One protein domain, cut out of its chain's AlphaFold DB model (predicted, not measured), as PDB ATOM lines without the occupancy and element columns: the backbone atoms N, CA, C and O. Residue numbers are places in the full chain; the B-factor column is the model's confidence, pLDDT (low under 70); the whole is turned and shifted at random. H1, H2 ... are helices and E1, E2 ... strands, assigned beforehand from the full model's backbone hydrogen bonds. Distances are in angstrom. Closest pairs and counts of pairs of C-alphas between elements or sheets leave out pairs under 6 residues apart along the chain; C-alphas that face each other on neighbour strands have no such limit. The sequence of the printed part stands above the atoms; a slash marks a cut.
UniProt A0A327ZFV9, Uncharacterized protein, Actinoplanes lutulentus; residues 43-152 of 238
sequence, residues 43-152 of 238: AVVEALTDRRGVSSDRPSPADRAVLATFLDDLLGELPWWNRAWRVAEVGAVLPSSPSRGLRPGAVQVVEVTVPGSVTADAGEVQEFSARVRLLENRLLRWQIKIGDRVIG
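This is residues 43 to 152 of the 238 residues of an uncharacterized protein of Actinoplanes lutulentus (UniProt A0A327ZFV9). A strongly twisted, curled sheet of five strands has the long helix H3 packed on one of its faces; H1 crosses H3 nearly at a right angle, and H2 lies off the sheet. The long hairpin E2 and E3 runs through the sheet's middle, and the loop between E1 and E2 sticks out with residues 100 to 106. The printed part has 110 residues, with named elements in the order H1 H2 H3 E1 E2 E3 E4 E5, three helices and then five strands. The sheet's order is E1 E2 E3 E4 E5, all antiparallel, and the class is mixed, helices and strands. The whole is compact by its radius of gyration of the C-alphas, 14.4 A, yet elongated in outline, spanning 50 by 30 by 24 A.

H1, residues 43 to 49, meets H2, residues 51 to 54, only through their link. H1 touches residues 63 to 70 of H3, residues 61 to 76, at 80 degrees, about perpendicular; the closest C-alphas, of Ala 47 and Asp 63, are 5.0 A apart. H2 and H3 are apart. Every O i to N i+4 pair is within hydrogen-bond range in H1 and H3; H2 is too short for such a pair. E1, residues 86 to 90, E2, 109 to 119, E3, 125 to 135, E4, 138 to 146, and E5, 149 to 151, form a meander, each strand the antiparallel neighbour of the one before. H3 is on this sheet, in two layers, a helix on one face of a sheet; the closest C-alphas of H3 and E1, of Arg 64 and Val 90, are 5.5 A apart. H1 only grazes the sheet with residues 45 to 49, and H2 is not on it. Within hydrogen-bond range are N 88 and O 117 of E1 and E2, 2.8 A; N 114 and O 130 of E2 and E3, 2.7 A; N 131 and O 143 of E3 and E4, 2.7 A; and N 151 and O 144 of E4 and E5, 2.7 A. Residues 94 to 95 pair antiparallel with residues 112 to 113 of E2.

H1 begins at C-alpha 43, (66.254, 107.680, 79.678). H3 is 22.2 A long and E1 11.3 A. E2 is 31.1 A long, E3 31.7 A and E4 24.0 A; E4 bends by 50 degrees at residue 141. E5 ends at C-alpha 151, (77.625, 90.359, 67.621).

The C-alphas farthest apart, of Arg 103 and Ala 122, are 50.8 A apart. The printed part has no cut; the link E1 to E2, 18 residues, is long. The mean pLDDT of the printed part is 70.9, with residues 50 to 61, 78 to 82, 96 to 109, 120 to 123 and 147 to 152 under 70.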
ATOM      1  N   ALA A  43      65.963 108.631  78.607       83.62
ATOM      2  CA  ALA A  43      66.254 107.680  79.678       83.62
ATOM      3  C   ALA A  43      67.424 106.738  79.338       83.62
ATOM      4  O   ALA A  43      68.227 106.420  80.207       83.62
ATOM      5  N   VAL A  44      67.559 106.321  78.073       85.31
ATOM      6  CA  VAL A  44      68.684 105.484  77.622       85.31
ATOM      7  C   VAL A  44      69.974 106.298  77.616       85.31
ATOM      8  O   VAL A  44      71.007 105.821  78.080       85.31
ATOM      9  N   VAL A  45      69.921 107.542  77.130       82.88
ATOM     10  CA  VAL A  45      71.077 108.451  77.160       82.88
ATOM     11  C   VAL A  45      71.511 108.711  78.600       82.88
ATOM     12  O   VAL A  45      72.700 108.614  78.894       82.88
ATOM     13  N   GLU A  46      70.574 108.992  79.505       82.69
ATOM     14  CA  GLU A  46      70.861 109.175  80.927       82.69
ATOM     15  C   GLU A  46      71.492 107.912  81.521       82.69
ATOM     16  O   GLU A  46      72.601 107.991  82.033       82.69
ATOM     17  N   ALA A  47      70.893 106.734  81.333       84.25
ATOM     18  CA  ALA A  47      71.431 105.477  81.858       84.25
ATOM     19  C   ALA A  47      72.831 105.122  81.309       84.25
ATOM     20  O   ALA A  47      73.652 104.555  82.028       84.25
ATOM     21  N   LEU A  48      73.133 105.465  80.050       81.19
ATOM     22  CA  LEU A  48      74.452 105.248  79.436       81.19
ATOM     23  C   LEU A  48      75.492 106.299  79.842       81.19
ATOM     24  O   LEU A  48      76.689 106.036  79.744       81.19
ATOM     25  N   THR A  49      75.069 107.499  80.238       76.31
ATOM     26  CA  THR A  49      75.974 108.627  80.519       76.31
ATOM     27  C   THR A  49      76.017 109.026  81.987       76.31
ATOM     28  O   THR A  49      76.841 109.875  82.346       76.31
ATOM     29  N   ASP A  50      75.189 108.418  82.841       68.62
ATOM     30  CA  ASP A  50      75.116 108.753  84.254       68.62
ATOM     31  C   ASP A  50      76.457 108.476  84.942       68.62
ATOM     32  O   ASP A  50      76.884 107.345  85.182       68.62
ATOM     33  N   ARG A  51      77.143 109.568  85.280       57.62
ATOM     34  CA  ARG A  51      78.427 109.552  85.980       57.62
ATOM     35  C   ARG A  51      78.271 109.394  87.490       57.62
ATOM     36  O   ARG A  51      79.284 109.264  88.178       57.62
ATOM     37  N   ARG A  52      77.044 109.391  88.033       50.81
ATOM     38  CA  ARG A  52      76.804 109.178  89.472       50.81
ATOM     39  C   ARG A  52      77.243 107.780  89.918       50.81
ATOM     40  O   ARG A  52      77.715 107.635  91.044       50.81
ATOM     41  N   GLY A  53      77.253 106.801  89.008       42.75
ATOM     42  CA  GLY A  53      77.787 105.453  89.238       42.75
ATOM     43  C   GLY A  53      79.289 105.375  89.551       42.75
ATOM     44  O   GLY A  53      79.746 104.345  90.032       42.75
ATOM     45  N   VAL A  54      80.066 106.448  89.344       45.88
ATOM     46  CA  VAL A  54      81.489 106.488  89.745       45.88
ATOM     47  C   VAL A  54      81.650 106.805  91.245       45.88
ATOM     48  O   VAL A  54      82.705 106.547  91.816       45.88
ATOM     49  N   SER A  55      80.609 107.334  91.906       40.59
ATOM     50  CA  SER A  55      80.626 107.690  93.336       40.59
ATOM     51  C   SER A  55      79.591 106.944  94.189       40.59
ATOM     52  O   SER A  55      79.712 106.966  95.413       40.59
ATOM     53  N   SER A  56      78.579 106.307  93.598       42.00
ATOM     54  CA  SER A  56      77.617 105.472  94.323       42.00
ATOM     55  C   SER A  56      77.750 104.022  93.878       42.00
ATOM     56  O   SER A  56      77.503 103.706  92.718       42.00
ATOM     57  N   ASP A  57      78.091 103.151  94.825       46.62
ATOM     58  CA  ASP A  57      78.473 101.736  94.674       46.62
ATOM     59  C   ASP A  57      77.364 100.801  94.122       46.62
ATOM     60  O   ASP A  57      77.408  99.579  94.260       46.62
ATOM     61  N   ARG A  58      76.303 101.352  93.516       50.53
ATOM     62  CA  ARG A  58      75.221 100.580  92.904       50.53
ATOM     63  C   ARG A  58      74.472 101.407  91.841       50.53
ATOM     64  O   ARG A  58      73.809 102.374  92.209       50.53
ATOM     65  N   PRO A  59      74.520 101.018  90.550       58.75
ATOM     66  CA  PRO A  59      73.641 101.564  89.510       58.75
ATOM     67  C   PRO A  59      72.174 101.453  89.923       58.75
ATOM     68  O   PRO A  59      71.805 100.441  90.535       58.75
ATOM     69  N   SER A  60      71.343 102.441  89.582       68.88
ATOM     70  CA  SER A  60      69.931 102.380  89.951       68.88
ATOM     71  C   SER A  60      69.251 101.186  89.251       68.88
ATOM     72  O   SER A  60      69.567 100.872  88.098       68.88
ATOM     73  N   PRO A  61      68.329 100.467  89.919       69.62
ATOM     74  CA  PRO A  61      67.596  99.366  89.292       69.62
ATOM     75  C   PRO A  61      66.797  99.796  88.054       69.62
ATOM     76  O   PRO A  61      66.610  98.995  87.141       69.62
ATOM     77  N   ALA A  62      66.353 101.056  88.017       71.56
ATOM     78  CA  ALA A  62      65.642 101.632  86.884       71.56
ATOM     79  C   ALA A  62      66.556 101.755  85.656       71.56
ATOM     80  O   ALA A  62      66.170 101.315  84.577       71.56
ATOM     81  N   ASP A  63      67.791 102.238  85.833       79.25
ATOM     82  CA  ASP A  63      68.762 102.353  84.734       79.25
ATOM     83  C   ASP A  63      69.097 100.979  84.157       79.25
ATOM     84  O   ASP A  63      69.151 100.801  82.942       79.25
ATOM     85  N   ARG A  64      69.248  99.966  85.020       81.31
ATOM     86  CA  ARG A  64      69.493  98.586  84.574       81.31
ATOM     87  C   ARG A  64      68.342  98.038  83.739       81.31
ATOM     88  O   ARG A  64      68.598  97.404  82.722       81.31
ATOM     89  N   ALA A  65      67.095  98.283  84.143       86.50
ATOM     90  CA  ALA A  65      65.923  97.831  83.395       86.50
ATOM     91  C   ALA A  65      65.793  98.545  82.037       86.50
ATOM     92  O   ALA A  65      65.490  97.901  81.030       86.50
ATOM     93  N   VAL A  66      66.075  99.853  81.998       88.88
ATOM     94  CA  VAL A  66      66.108 100.643  80.757       88.88
ATOM     95  C   VAL A  66      67.175 100.100  79.806       88.88
ATOM     96  O   VAL A  66      66.880  99.845  78.640       88.88
ATOM     97  N   LEU A  67      68.394  99.863  80.299       88.81
ATOM     98  CA  LEU A  67      69.492  99.323  79.493       88.81
ATOM     99  C   LEU A  67      69.237  97.885  79.035       88.81
ATOM    100  O   LEU A  67      69.577  97.551  77.904       88.81
ATOM    101  N   ALA A  68      68.636  97.048  79.883       88.75
ATOM    102  CA  ALA A  68      68.277  95.682  79.519       88.75
ATOM    103  C   ALA A  68      67.281  95.671  78.357       88.75
ATOM    104  O   ALA A  68      67.528  95.008  77.356       88.75
ATOM    105  N   THR A  69      66.219  96.478  78.459       90.19
ATOM    106  CA  THR A  69      65.204  96.626  77.404       90.19
ATOM    107  C   THR A  69      65.831  97.139  76.110       90.19
ATOM    108  O   THR A  69      65.660  96.535  75.060       90.19
ATOM    109  N   PHE A  70      66.640  98.198  76.197       90.12
ATOM    110  CA  PHE A  70      67.343  98.760  75.046       90.12
ATOM    111  C   PHE A  70      68.240  97.735  74.331       90.12
ATOM    112  O   PHE A  70      68.238  97.656  73.103       90.12
ATOM    113  N   LEU A  71      69.015  96.945  75.081       88.50
ATOM    114  CA  LEU A  71      69.885  95.917  74.505       88.50
ATOM    115  C   LEU A  71      69.084  94.747  73.918       88.50
ATOM    116  O   LEU A  71      69.461  94.234  72.865       88.50
ATOM    117  N   ASP A  72      67.982  94.349  74.557       88.69
ATOM    118  CA  ASP A  72      67.068  93.335  74.024       88.69
ATOM    119  C   ASP A  72      66.425  93.785  72.709       88.69
ATOM    120  O   ASP A  72      66.352  92.993  71.767       88.69
ATOM    121  N   ASP A  73      66.019  95.052  72.611       87.75
ATOM    122  CA  ASP A  73      65.460  95.629  71.390       87.75
ATOM    123  C   ASP A  73      66.503  95.639  70.265       87.75
ATOM    124  O   ASP A  73      66.232  95.129  69.177       87.75
ATOM    125  N   LEU A  74      67.731  96.104  70.541       84.25
ATOM    126  CA  LEU A  74      68.834  96.091  69.569       84.25
ATOM    127  C   LEU A  74      69.160  94.682  69.062       84.25
ATOM    128  O   LEU A  74      69.398  94.479  67.868       84.25
ATOM    129  N   LEU A  75      69.178  93.690  69.953       78.75
ATOM    130  CA  LEU A  75      69.387  92.298  69.560       78.75
ATOM    131  C   LEU A  75      68.185  91.763  68.781       78.75
ATOM    132  O   LEU A  75      68.353  91.052  67.790       78.75
ATOM    133  N   GLY A  76      66.979  92.151  69.183       73.00
ATOM    134  CA  GLY A  76      65.730  91.854  68.504       73.00
ATOM    135  C   GLY A  76      65.623  92.463  67.105       73.00
ATOM    136  O   GLY A  76      64.883  91.938  66.280       73.00
ATOM    137  N   GLU A  77      66.349  93.515  66.762       74.44
ATOM    138  CA  GLU A  77      66.362  94.028  65.386       74.44
ATOM    139  C   GLU A  77      67.115  93.096  64.420       74.44
ATOM    140  O   GLU A  77      66.861  93.102  63.213       74.44
ATOM    141  N   LEU A  78      68.001  92.233  64.932       62.19
ATOM    142  CA  LEU A  78      68.780  91.327  64.097       62.19
ATOM    143  C   LEU A  78      67.898  90.178  63.563       62.19
ATOM    144  O   LEU A  78      67.330  89.405  64.341       62.19
ATOM    145  N   PRO A  79      67.828  89.969  62.233       48.81
ATOM    146  CA  PRO A  79      66.921  88.985  61.628       48.81
ATOM    147  C   PRO A  79      67.274  87.527  61.962       48.81
ATOM    148  O   PRO A  79      66.456  86.633  61.772       48.81
ATOM    149  N   TRP A  80      68.490  87.283  62.452       50.50
ATOM    150  CA  TRP A  80      69.009  85.967  62.827       50.50
ATOM    151  C   TRP A  80      69.117  85.773  64.349       50.50
ATOM    152  O   TRP A  80      69.588  84.724  64.790       50.50
ATOM    153  N   TRP A  81      68.706  86.758  65.156       66.31
ATOM    154  CA  TRP A  81      68.718  86.636  66.612       66.31
ATOM    155  C   TRP A  81      67.677  85.627  67.094       66.31
ATOM    156  O   TRP A  81      66.520  85.641  66.660       66.31
ATOM    157  N   ASN A  82      68.081  84.754  68.020       64.25
ATOM    158  CA  ASN A  82      67.152  83.820  68.637       64.25
ATOM    159  C   ASN A  82      66.200  84.589  69.559       64.25
ATOM    160  O   ASN A  82      66.580  85.055  70.629       64.25
ATOM    161  N   ARG A  83      64.928  84.669  69.163       70.75
ATOM    162  CA  ARG A  83      63.879  85.358  69.922       70.75
ATOM    163  C   ARG A  83      63.521  84.678  71.240       70.75
ATOM    164  O   ARG A  83      62.720  85.254  71.965       70.75
ATOM    165  N   ALA A  84      64.061  83.511  71.568       71.06
ATOM    166  CA  ALA A  84      63.962  82.939  72.908       71.06
ATOM    167  C   ALA A  84      64.992  83.541  73.880       71.06
ATOM    168  O   ALA A  84      64.782  83.496  75.087       71.06
ATOM    169  N   TRP A  85      66.076  84.136  73.369       74.88
ATOM    170  CA  TRP A  85      67.143  84.692  74.195       74.88
ATOM    171  C   TRP A  85      66.792  86.105  74.656       74.88
ATOM    172  O   TRP A  85      66.297  86.919  73.867       74.88
ATOM    173  N   ARG A  86      67.028  86.386  75.937       84.19
ATOM    174  CA  ARG A  86      66.714  87.668  76.585       84.19
ATOM    175  C   ARG A  86      67.871  88.132  77.443       84.19
ATOM    176  O   ARG A  86      68.526  87.301  78.071       84.19
ATOM    177  N   VAL A  87      68.091  89.437  77.503       86.38
ATOM    178  CA  VAL A  87      68.965  90.071  78.486       86.38
ATOM    179  C   VAL A  87      68.372  89.828  79.873       86.38
ATOM    180  O   VAL A  87      67.267  90.263  80.187       86.38
ATOM    181  N   ALA A  88      69.105  89.081  80.690       83.56
ATOM    182  CA  ALA A  88      68.699  88.682  82.030       83.56
ATOM    183  C   ALA A  88      69.115  89.731  83.062       83.56
ATOM    184  O   ALA A  88      68.311  90.152  83.892       83.56
ATOM    185  N   GLU A  89      70.370  90.178  82.987       85.38
ATOM    186  CA  GLU A  89      70.920  91.178  83.892       85.38
ATOM    187  C   GLU A  89      71.820  92.172  83.159       85.38
ATOM    188  O   GLU A  89      72.468  91.849  82.164       85.38
ATOM    189  N   VAL A  90      71.882  93.390  83.700       86.19
ATOM    190  CA  VAL A  90      72.800  94.447  83.272       86.19
ATOM    191  C   VAL A  90      73.579  94.954  84.482       86.19
ATOM    192  O   VAL A  90      73.011  95.276  85.532       86.19
ATOM    193  N   GLY A  91      74.898  95.001  84.335       79.50
ATOM    194  CA  GLY A  91      75.838  95.518  85.317       79.50
ATOM    195  C   GLY A  91      76.057  97.028  85.206       79.50
ATOM    196  O   GLY A  91      75.338  97.749  84.518       79.50
ATOM    197  N   ALA A  92      77.056  97.529  85.932       78.50
ATOM    198  CA  ALA A  92      77.384  98.950  85.933       78.50
ATOM    199  C   ALA A  92      77.974  99.398  84.591       78.50
ATOM    200  O   ALA A  92      78.851  98.729  84.049       78.50
ATOM    201  N   VAL A  93      77.529 100.552  84.094       80.81
ATOM    202  CA  VAL A  93      78.077 101.164  82.881       80.81
ATOM    203  C   VAL A  93      79.487 101.677  83.157       80.81
ATOM    204  O   VAL A  93      79.720 102.463  84.074       80.81
ATOM    205  N   LEU A  94      80.437 101.222  82.349       76.12
ATOM    206  CA  LEU A  94      81.850 101.549  82.451       76.12
ATOM    207  C   LEU A  94      82.227 102.510  81.318       76.12
ATOM    208  O   LEU A  94      82.060 102.159  80.150       76.12
ATOM    209  N   PRO A  95      82.758 103.709  81.601       70.38
ATOM    210  CA  PRO A  95      83.252 104.589  80.550       70.38
ATOM    211  C   PRO A  95      84.463 103.953  79.849       70.38
ATOM    212  O   PRO A  95      85.451 103.611  80.495       70.38
ATOM    213  N   SER A  96      84.400 103.817  78.521       62.06
ATOM    214  CA  SER A  96      85.465 103.190  77.718       62.06
ATOM    215  C   SER A  96      86.626 104.144  77.413       62.06
ATOM    216  O   SER A  96      87.707 103.703  77.030       62.06
ATOM    217  N   SER A  97      86.429 105.454  77.595       49.47
ATOM    218  CA  SER A  97      87.472 106.465  77.414       49.47
ATOM    219  C   SER A  97      87.458 107.460  78.576       49.47
ATOM    220  O   SER A  97      86.378 107.932  78.958       49.47
ATOM    221  N   PRO A  98      88.622 107.826  79.151       46.47
ATOM    222  CA  PRO A  98      88.689 108.939  80.077       46.47
ATOM    223  C   PRO A  98      88.300 110.186  79.290       46.47
ATOM    224  O   PRO A  98      89.047 110.659  78.436       46.47
ATOM    225  N   SER A  99      87.103 110.706  79.555       44.12
ATOM    226  CA  SER A  99      86.667 111.996  79.029       44.12
ATOM    227  C   SER A  99      87.622 113.057  79.576       44.12
ATOM    228  O   SER A  99      87.412 113.592  80.664       44.12
ATOM    229  N   ARG A 100      88.734 113.306  78.878       41.25
ATOM    230  CA  ARG A 100      89.695 114.344  79.242       41.25
ATOM    231  C   ARG A 100      88.912 115.650  79.232       41.25
ATOM    232  O   ARG A 100      88.259 115.932  78.233       41.25
ATOM    233  N   GLY A 101      88.910 116.367  80.358       43.09
ATOM    234  CA  GLY A 101      88.051 117.529  80.601       43.09
ATOM    235  C   GLY A 101      87.979 118.455  79.389       43.09
ATOM    236  O   GLY A 101      88.923 119.186  79.099       43.09
ATOM    237  N   LEU A 102      86.865 118.376  78.668       45.22
ATOM    238  CA  LEU A 102      86.589 119.191  77.495       45.22
ATOM    239  C   LEU A 102      85.840 120.447  77.930       45.22
ATOM    240  O   LEU A 102      85.090 120.443  78.909       45.22
ATOM    241  N   ARG A 103      86.091 121.542  77.211       43.09
ATOM    242  CA  ARG A 103      85.496 122.848  77.497       43.09
ATOM    243  C   ARG A 103      83.967 122.793  77.335       43.09
ATOM    244  O   ARG A 103      83.481 122.031  76.496       43.09
ATOM    245  N   PRO A 104      83.209 123.617  78.079       41.06
ATOM    246  CA  PRO A 104      81.767 123.747  77.883       41.06
ATOM    247  C   PRO A 104      81.436 124.056  76.413       41.06
ATOM    248  O   PRO A 104      82.007 124.985  75.845       41.06
ATOM    249  N   GLY A 105      80.536 123.274  75.805       44.66
ATOM    250  CA  GLY A 105      80.070 123.462  74.422       44.66
ATOM    251  C   GLY A 105      80.734 122.588  73.350       44.66
ATOM    252  O   GLY A 105      80.379 122.715  72.183       44.66
ATOM    253  N   ALA A 106      81.673 121.705  73.707       51.56
ATOM    254  CA  ALA A 106      82.188 120.699  72.776       51.56
ATOM    255  C   ALA A 106      81.187 119.543  72.605       51.56
ATOM    256  O   ALA A 106      80.674 119.014  73.594       51.56
ATOM    257  N   VAL A 107      80.947 119.133  71.357       54.75
ATOM    258  CA  VAL A 107      80.127 117.964  71.019       54.75
ATOM    259  C   VAL A 107      80.784 116.708  71.604       54.75
ATOM    260  O   VAL A 107      81.941 116.401  71.313       54.75
ATOM    261  N   GLN A 108      80.064 115.992  72.470       65.12
ATOM    262  CA  GLN A 108      80.609 114.853  73.206       65.12
ATOM    263  C   GLN A 108      80.201 113.537  72.542       65.12
ATOM    264  O   GLN A 108      79.056 113.100  72.638       65.12
ATOM    265  N   VAL A 109      81.172 112.877  71.913       66.56
ATOM    266  CA  VAL A 109      81.070 111.447  71.615       66.56
ATOM    267  C   VAL A 109      81.336 110.692  72.913       66.56
ATOM    268  O   VAL A 109      82.418 110.816  73.492       66.56
ATOM    269  N   VAL A 110      80.357 109.917  73.372       72.75
ATOM    270  CA  VAL A 110      80.501 109.050  74.545       72.75
ATOM    271  C   VAL A 110      80.617 107.611  74.075       72.75
ATOM    272  O   VAL A 110      79.841 107.158  73.238       72.75
ATOM    273  N   GLU A 111      81.586 106.892  74.631       78.50
ATOM    274  CA  GLU A 111      81.702 105.451  74.471       78.50
ATOM    275  C   GLU A 111      81.698 104.787  75.842       78.50
ATOM    276  O   GLU A 111      82.472 105.160  76.732       78.50
ATOM    277  N   VAL A 112      80.824 103.799  75.997       77.75
ATOM    278  CA  VAL A 112      80.671 103.037  77.230       77.75
ATOM    279  C   VAL A 112      80.647 101.544  76.971       77.75
ATOM    280  O   VAL A 112      80.324 101.086  75.874       77.75
ATOM    281  N   THR A 113      80.978 100.794  78.011       81.19
ATOM    282  CA  THR A 113      80.843  99.349  78.096       81.19
ATOM    283  C   THR A 113      79.791  99.004  79.147       81.19
ATOM    284  O   THR A 113      79.858  99.464  80.281       81.19
ATOM    285  N   VAL A 114      78.834  98.167  78.778       84.81
ATOM    286  CA  VAL A 114      77.737  97.673  79.602       84.81
ATOM    287  C   VAL A 114      77.914  96.155  79.730       84.81
ATOM    288  O   VAL A 114      77.669  95.433  78.763       84.81
ATOM    289  N   PRO A 115      78.417  95.644  80.865       81.50
ATOM    290  CA  PRO A 115      78.442  94.212  81.128       81.50
ATOM    291  C   PRO A 115      77.034  93.714  81.473       81.50
ATOM    292  O   PRO A 115      76.201  94.486  81.948       81.50
ATOM    293  N   GLY A 116      76.770  92.431  81.280       86.06
ATOM    294  CA  GLY A 116      75.495  91.824  81.646       86.06
ATOM    295  C   GLY A 116      75.450  90.350  81.287       86.06
ATOM    296  O   GLY A 116      76.475  89.768  80.953       86.06
ATOM    297  N   SER A 117      74.265  89.755  81.307       84.62
ATOM    298  CA  SER A 117      74.069  88.363  80.916       84.62
ATOM    299  C   SER A 117      72.801  88.172  80.088       84.62
ATOM    300  O   SER A 117      71.842  88.934  80.207       84.62
ATOM    301  N   VAL A 118      72.798  87.163  79.217       83.69
ATOM    302  CA  VAL A 118      71.615  86.703  78.484       83.69
ATOM    303  C   VAL A 118      71.221  85.308  78.948       83.69
ATOM    304  O   VAL A 118      72.081  84.466  79.208       83.69
ATOM    305  N   THR A 119      69.923  85.034  79.017       81.62
ATOM    306  CA  THR A 119      69.414  83.669  79.168       81.62
ATOM    307  C   THR A 119      69.278  83.027  77.791       81.62
ATOM    308  O   THR A 119      68.622  83.577  76.906       81.62
ATOM    309  N   ALA A 120      69.904  81.868  77.618       67.00
ATOM    310  CA  ALA A 120      69.798  80.997  76.459       67.00
ATOM    311  C   ALA A 120      68.784  79.861  76.707       67.00
ATOM    312  O   ALA A 120      68.237  79.696  77.803       67.00
ATOM    313  N   ASP A 121      68.522  79.065  75.670       59.12
ATOM    314  CA  ASP A 121      67.619  77.915  75.761       59.12
ATOM    315  C   ASP A 121      68.079  76.930  76.855       59.12
ATOM    316  O   ASP A 121      69.270  76.782  77.116       59.12
ATOM    317  N   ALA A 122      67.119  76.269  77.512       61.66
ATOM    318  CA  ALA A 122      67.317  75.422  78.700       61.66
ATOM    319  C   ALA A 122      67.753  76.149  79.994       61.66
ATOM    320  O   ALA A 122      68.079  75.488  80.980       61.66
ATOM    321  N   GLY A 123      67.683  77.487  80.034       65.12
ATOM    322  CA  GLY A 123      67.962  78.276  81.241       65.12
ATOM    323  C   GLY A 123      69.450  78.533  81.485       65.12
ATOM    324  O   GLY A 123      69.822  78.981  82.567       65.12
ATOM    325  N   GLU A 124      70.301  78.256  80.496       73.62
ATOM    326  CA  GLU A 124      71.720  78.594  80.561       73.62
ATOM    327  C   GLU A 124      71.909  80.114  80.543       73.62
ATOM    328  O   GLU A 124      71.267  80.821  79.769       73.62
ATOM    329  N   VAL A 125      72.806  80.628  81.380       80.62
ATOM    330  CA  VAL A 125      73.135  82.057  81.440       80.62
ATOM    331  C   VAL A 125      74.496  82.275  80.792       80.62
ATOM    332  O   VAL A 125      75.464  81.598  81.139       80.62
ATOM    333  N   GLN A 126      74.575  83.210  79.842       77.50
ATOM    334  CA  GLN A 126      75.822  83.598  79.187       77.50
ATOM    335  C   GLN A 126      76.131  85.066  79.449       77.50
ATOM    336  O   GLN A 126      75.334  85.945  79.131       77.50
ATOM    337  N   GLU A 127      77.323  85.323  79.975       80.50
ATOM    338  CA  GLU A 127      77.820  86.677  80.185       80.50
ATOM    339  C   GLU A 127      78.089  87.388  78.857       80.50
ATOM    340  O   GLU A 127      78.546  86.788  77.870       80.50
ATOM    341  N   PHE A 128      77.852  88.696  78.864       80.44
ATOM    342  CA  PHE A 128      78.131  89.583  77.760       80.44
ATOM    343  C   PHE A 128      78.833  90.879  78.165       80.44
ATOM    344  O   PHE A 128      78.793  91.340  79.304       80.44
ATOM    345  N   SER A 129      79.445  91.512  77.167       81.81
ATOM    346  CA  SER A 129      79.947  92.881  77.239       81.81
ATOM    347  C   SER A 129      79.472  93.659  76.015       81.81
ATOM    348  O   SER A 129      79.860  93.342  74.890       81.81
ATOM    349  N   ALA A 130      78.605  94.650  76.224       83.56
ATOM    350  CA  ALA A 130      78.083  95.516  75.177       83.56
ATOM    351  C   ALA A 130      78.847  96.841  75.145       83.56
ATOM    352  O   ALA A 130      78.956  97.517  76.156       83.56
ATOM    353  N   ARG A 131      79.363  97.248  73.991       79.38
ATOM    354  CA  ARG A 131      79.907  98.585  73.761       79.38
ATOM    355  C   ARG A 131      78.905  99.429  73.011       79.38
ATOM    356  O   ARG A 131      78.378  98.995  71.991       79.38
ATOM    357  N   VAL A 132      78.690 100.642  73.496       80.31
ATOM    358  CA  VAL A 132      77.748 101.598  72.921       80.31
ATOM    359  C   VAL A 132      78.464 102.927  72.736       80.31
ATOM    360  O   VAL A 132      79.037 103.470  73.681       80.31
ATOM    361  N   ARG A 133      78.442 103.440  71.506       79.19
ATOM    362  CA  ARG A 133      78.973 104.750  71.137       79.19
ATOM    363  C   ARG A 133      77.822 105.640  70.704       79.19
ATOM    364  O   ARG A 133      77.071 105.289  69.793       79.19
ATOM    365  N   LEU A 134      77.714 106.800  71.334       74.06
ATOM    366  CA  LEU A 134      76.656 107.768  71.084       74.06
ATOM    367  C   LEU A 134      77.209 109.177  70.868       74.06
ATOM    368  O   LEU A 134      78.287 109.528  71.353       74.06
ATOM    369  N   LEU A 135      76.440 109.969  70.131       74.81
ATOM    370  CA  LEU A 135      76.631 111.398  69.920       74.81
ATOM    371  C   LEU A 135      75.368 112.107  70.377       74.81
ATOM    372  O   LEU A 135      74.337 111.987  69.716       74.81
ATOM    373  N   GLU A 136      75.441 112.813  71.502       75.44
ATOM    374  CA  GLU A 136      74.261 113.388  72.157       75.44
ATOM    375  C   GLU A 136      73.179 112.317  72.397       75.44
ATOM    376  O   GLU A 136      73.331 111.481  73.280       75.44
ATOM    377  N   ASN A 137      72.108 112.298  71.597       77.62
ATOM    378  CA  ASN A 137      71.043 111.297  71.652       77.62
ATOM    379  C   ASN A 137      71.008 110.364  70.438       77.62
ATOM    380  O   ASN A 137      69.989 109.732  70.187       77.62
ATOM    381  N   ARG A 138      72.073 110.288  69.644       75.44
ATOM    382  CA  ARG A 138      72.139 109.414  68.468       75.44
ATOM    383  C   ARG A 138      73.042 108.230  68.746       75.44
ATOM    384  O   ARG A 138      74.198 108.411  69.127       75.44
ATOM    385  N   LEU A 139      72.536 107.026  68.497       77.62
ATOM    386  CA  LEU A 139      73.349 105.818  68.494       77.62
ATOM    387  C   LEU A 139      74.253 105.829  67.261       77.62
ATOM    388  O   LEU A 139      73.776 105.710  66.134       77.62
ATOM    389  N   LEU A 140      75.558 105.980  67.476       70.62
ATOM    390  CA  LEU A 140      76.545 105.935  66.399       70.62
ATOM    391  C   LEU A 140      76.976 104.503  66.088       70.62
ATOM    392  O   LEU A 140      77.197 104.157  64.931       70.62
ATOM    393  N   ARG A 141      77.156 103.680  67.127       73.12
ATOM    394  CA  ARG A 141      77.599 102.287  66.996       73.12
ATOM    395  C   ARG A 141      77.251 101.498  68.248       73.12
ATOM    396  O   ARG A 141      77.325 102.026  69.354       73.12
ATOM    397  N   TRP A 142      76.978 100.212  68.075       77.81
ATOM    398  CA  TRP A 142      76.955  99.258  69.172       77.81
ATOM    399  C   TRP A 142      77.647  97.953  68.778       77.81
ATOM    400  O   TRP A 142      77.836  97.662  67.596       77.81
ATOM    401  N   GLN A 143      78.067  97.192  69.774       76.19
ATOM    402  CA  GLN A 143      78.623  95.851  69.645       76.19
ATOM    403  C   GLN A 143      78.327  95.109  70.939       76.19
ATOM    404  O   GLN A 143      78.395  95.709  71.999       76.19
ATOM    405  N   ILE A 144      78.063  93.816  70.888       80.62
ATOM    406  CA  ILE A 144      77.949  92.971  72.070       80.62
ATOM    407  C   ILE A 144      78.798  91.722  71.883       80.62
ATOM    408  O   ILE A 144      78.797  91.102  70.826       80.62
ATOM    409  N   LYS A 145      79.555  91.340  72.902       75.12
ATOM    410  CA  LYS A 145      80.228  90.046  72.946       75.12
ATOM    411  C   LYS A 145      79.490  89.158  73.928       75.12
ATOM    412  O   LYS A 145      79.389  89.565  75.070       75.12
ATOM    413  N   ILE A 146      79.024  87.987  73.504       71.44
ATOM    414  CA  ILE A 146      78.337  86.985  74.333       71.44
ATOM    415  C   ILE A 146      79.170  85.701  74.290       71.44
ATOM    416  O   ILE A 146      79.342  85.114  73.216       71.44
ATOM    417  N   GLY A 147      79.741  85.288  75.425       66.94
ATOM    418  CA  GLY A 147      80.738  84.211  75.451       66.94
ATOM    419  C   GLY A 147      81.892  84.480  74.468       66.94
ATOM    420  O   GLY A 147      82.534  85.529  74.526       66.94
ATOM    421  N   ASP A 148      82.125  83.568  73.519       60.50
ATOM    422  CA  ASP A 148      83.152  83.707  72.468       60.50
ATOM    423  C   ASP A 148      82.663  84.401  71.187       60.50
ATOM    424  O   ASP A 148      83.422  84.569  70.230       60.50
ATOM    425  N   ARG A 149      81.392  84.805  71.132       57.66
ATOM    426  CA  ARG A 149      80.785  85.380  69.930       57.66
ATOM    427  C   ARG A 149      80.705  86.887  70.045       57.66
ATOM    428  O   ARG A 149      80.162  87.411  71.007       57.66
ATOM    429  N   VAL A 150      81.194  87.579  69.026       65.81
ATOM    430  CA  VAL A 150      80.968  89.012  68.858       65.81
ATOM    431  C   VAL A 150      79.809  89.208  67.892       65.81
ATOM    432  O   VAL A 150      79.789  88.651  66.797       65.81
ATOM    433  N   ILE A 151      78.832  89.981  68.333       67.00
ATOM    434  CA  ILE A 151      77.625  90.359  67.621       67.00
ATOM    435  C   ILE A 151      77.669  91.879  67.472       67.00
ATOM    436  O   ILE A 151      77.953  92.615  68.411       67.00
ATOM    437  N   GLY A 152      77.445  92.356  66.260       62.31
ATOM    438  CA  GLY A 152      77.799  93.716  65.872       62.31
ATOM    439  C   GLY A 152      79.156  93.756  65.161       62.31
ATOM    440  O   GLY A 152      79.841  92.739  65.046       62.31
TER     441      GLY A 152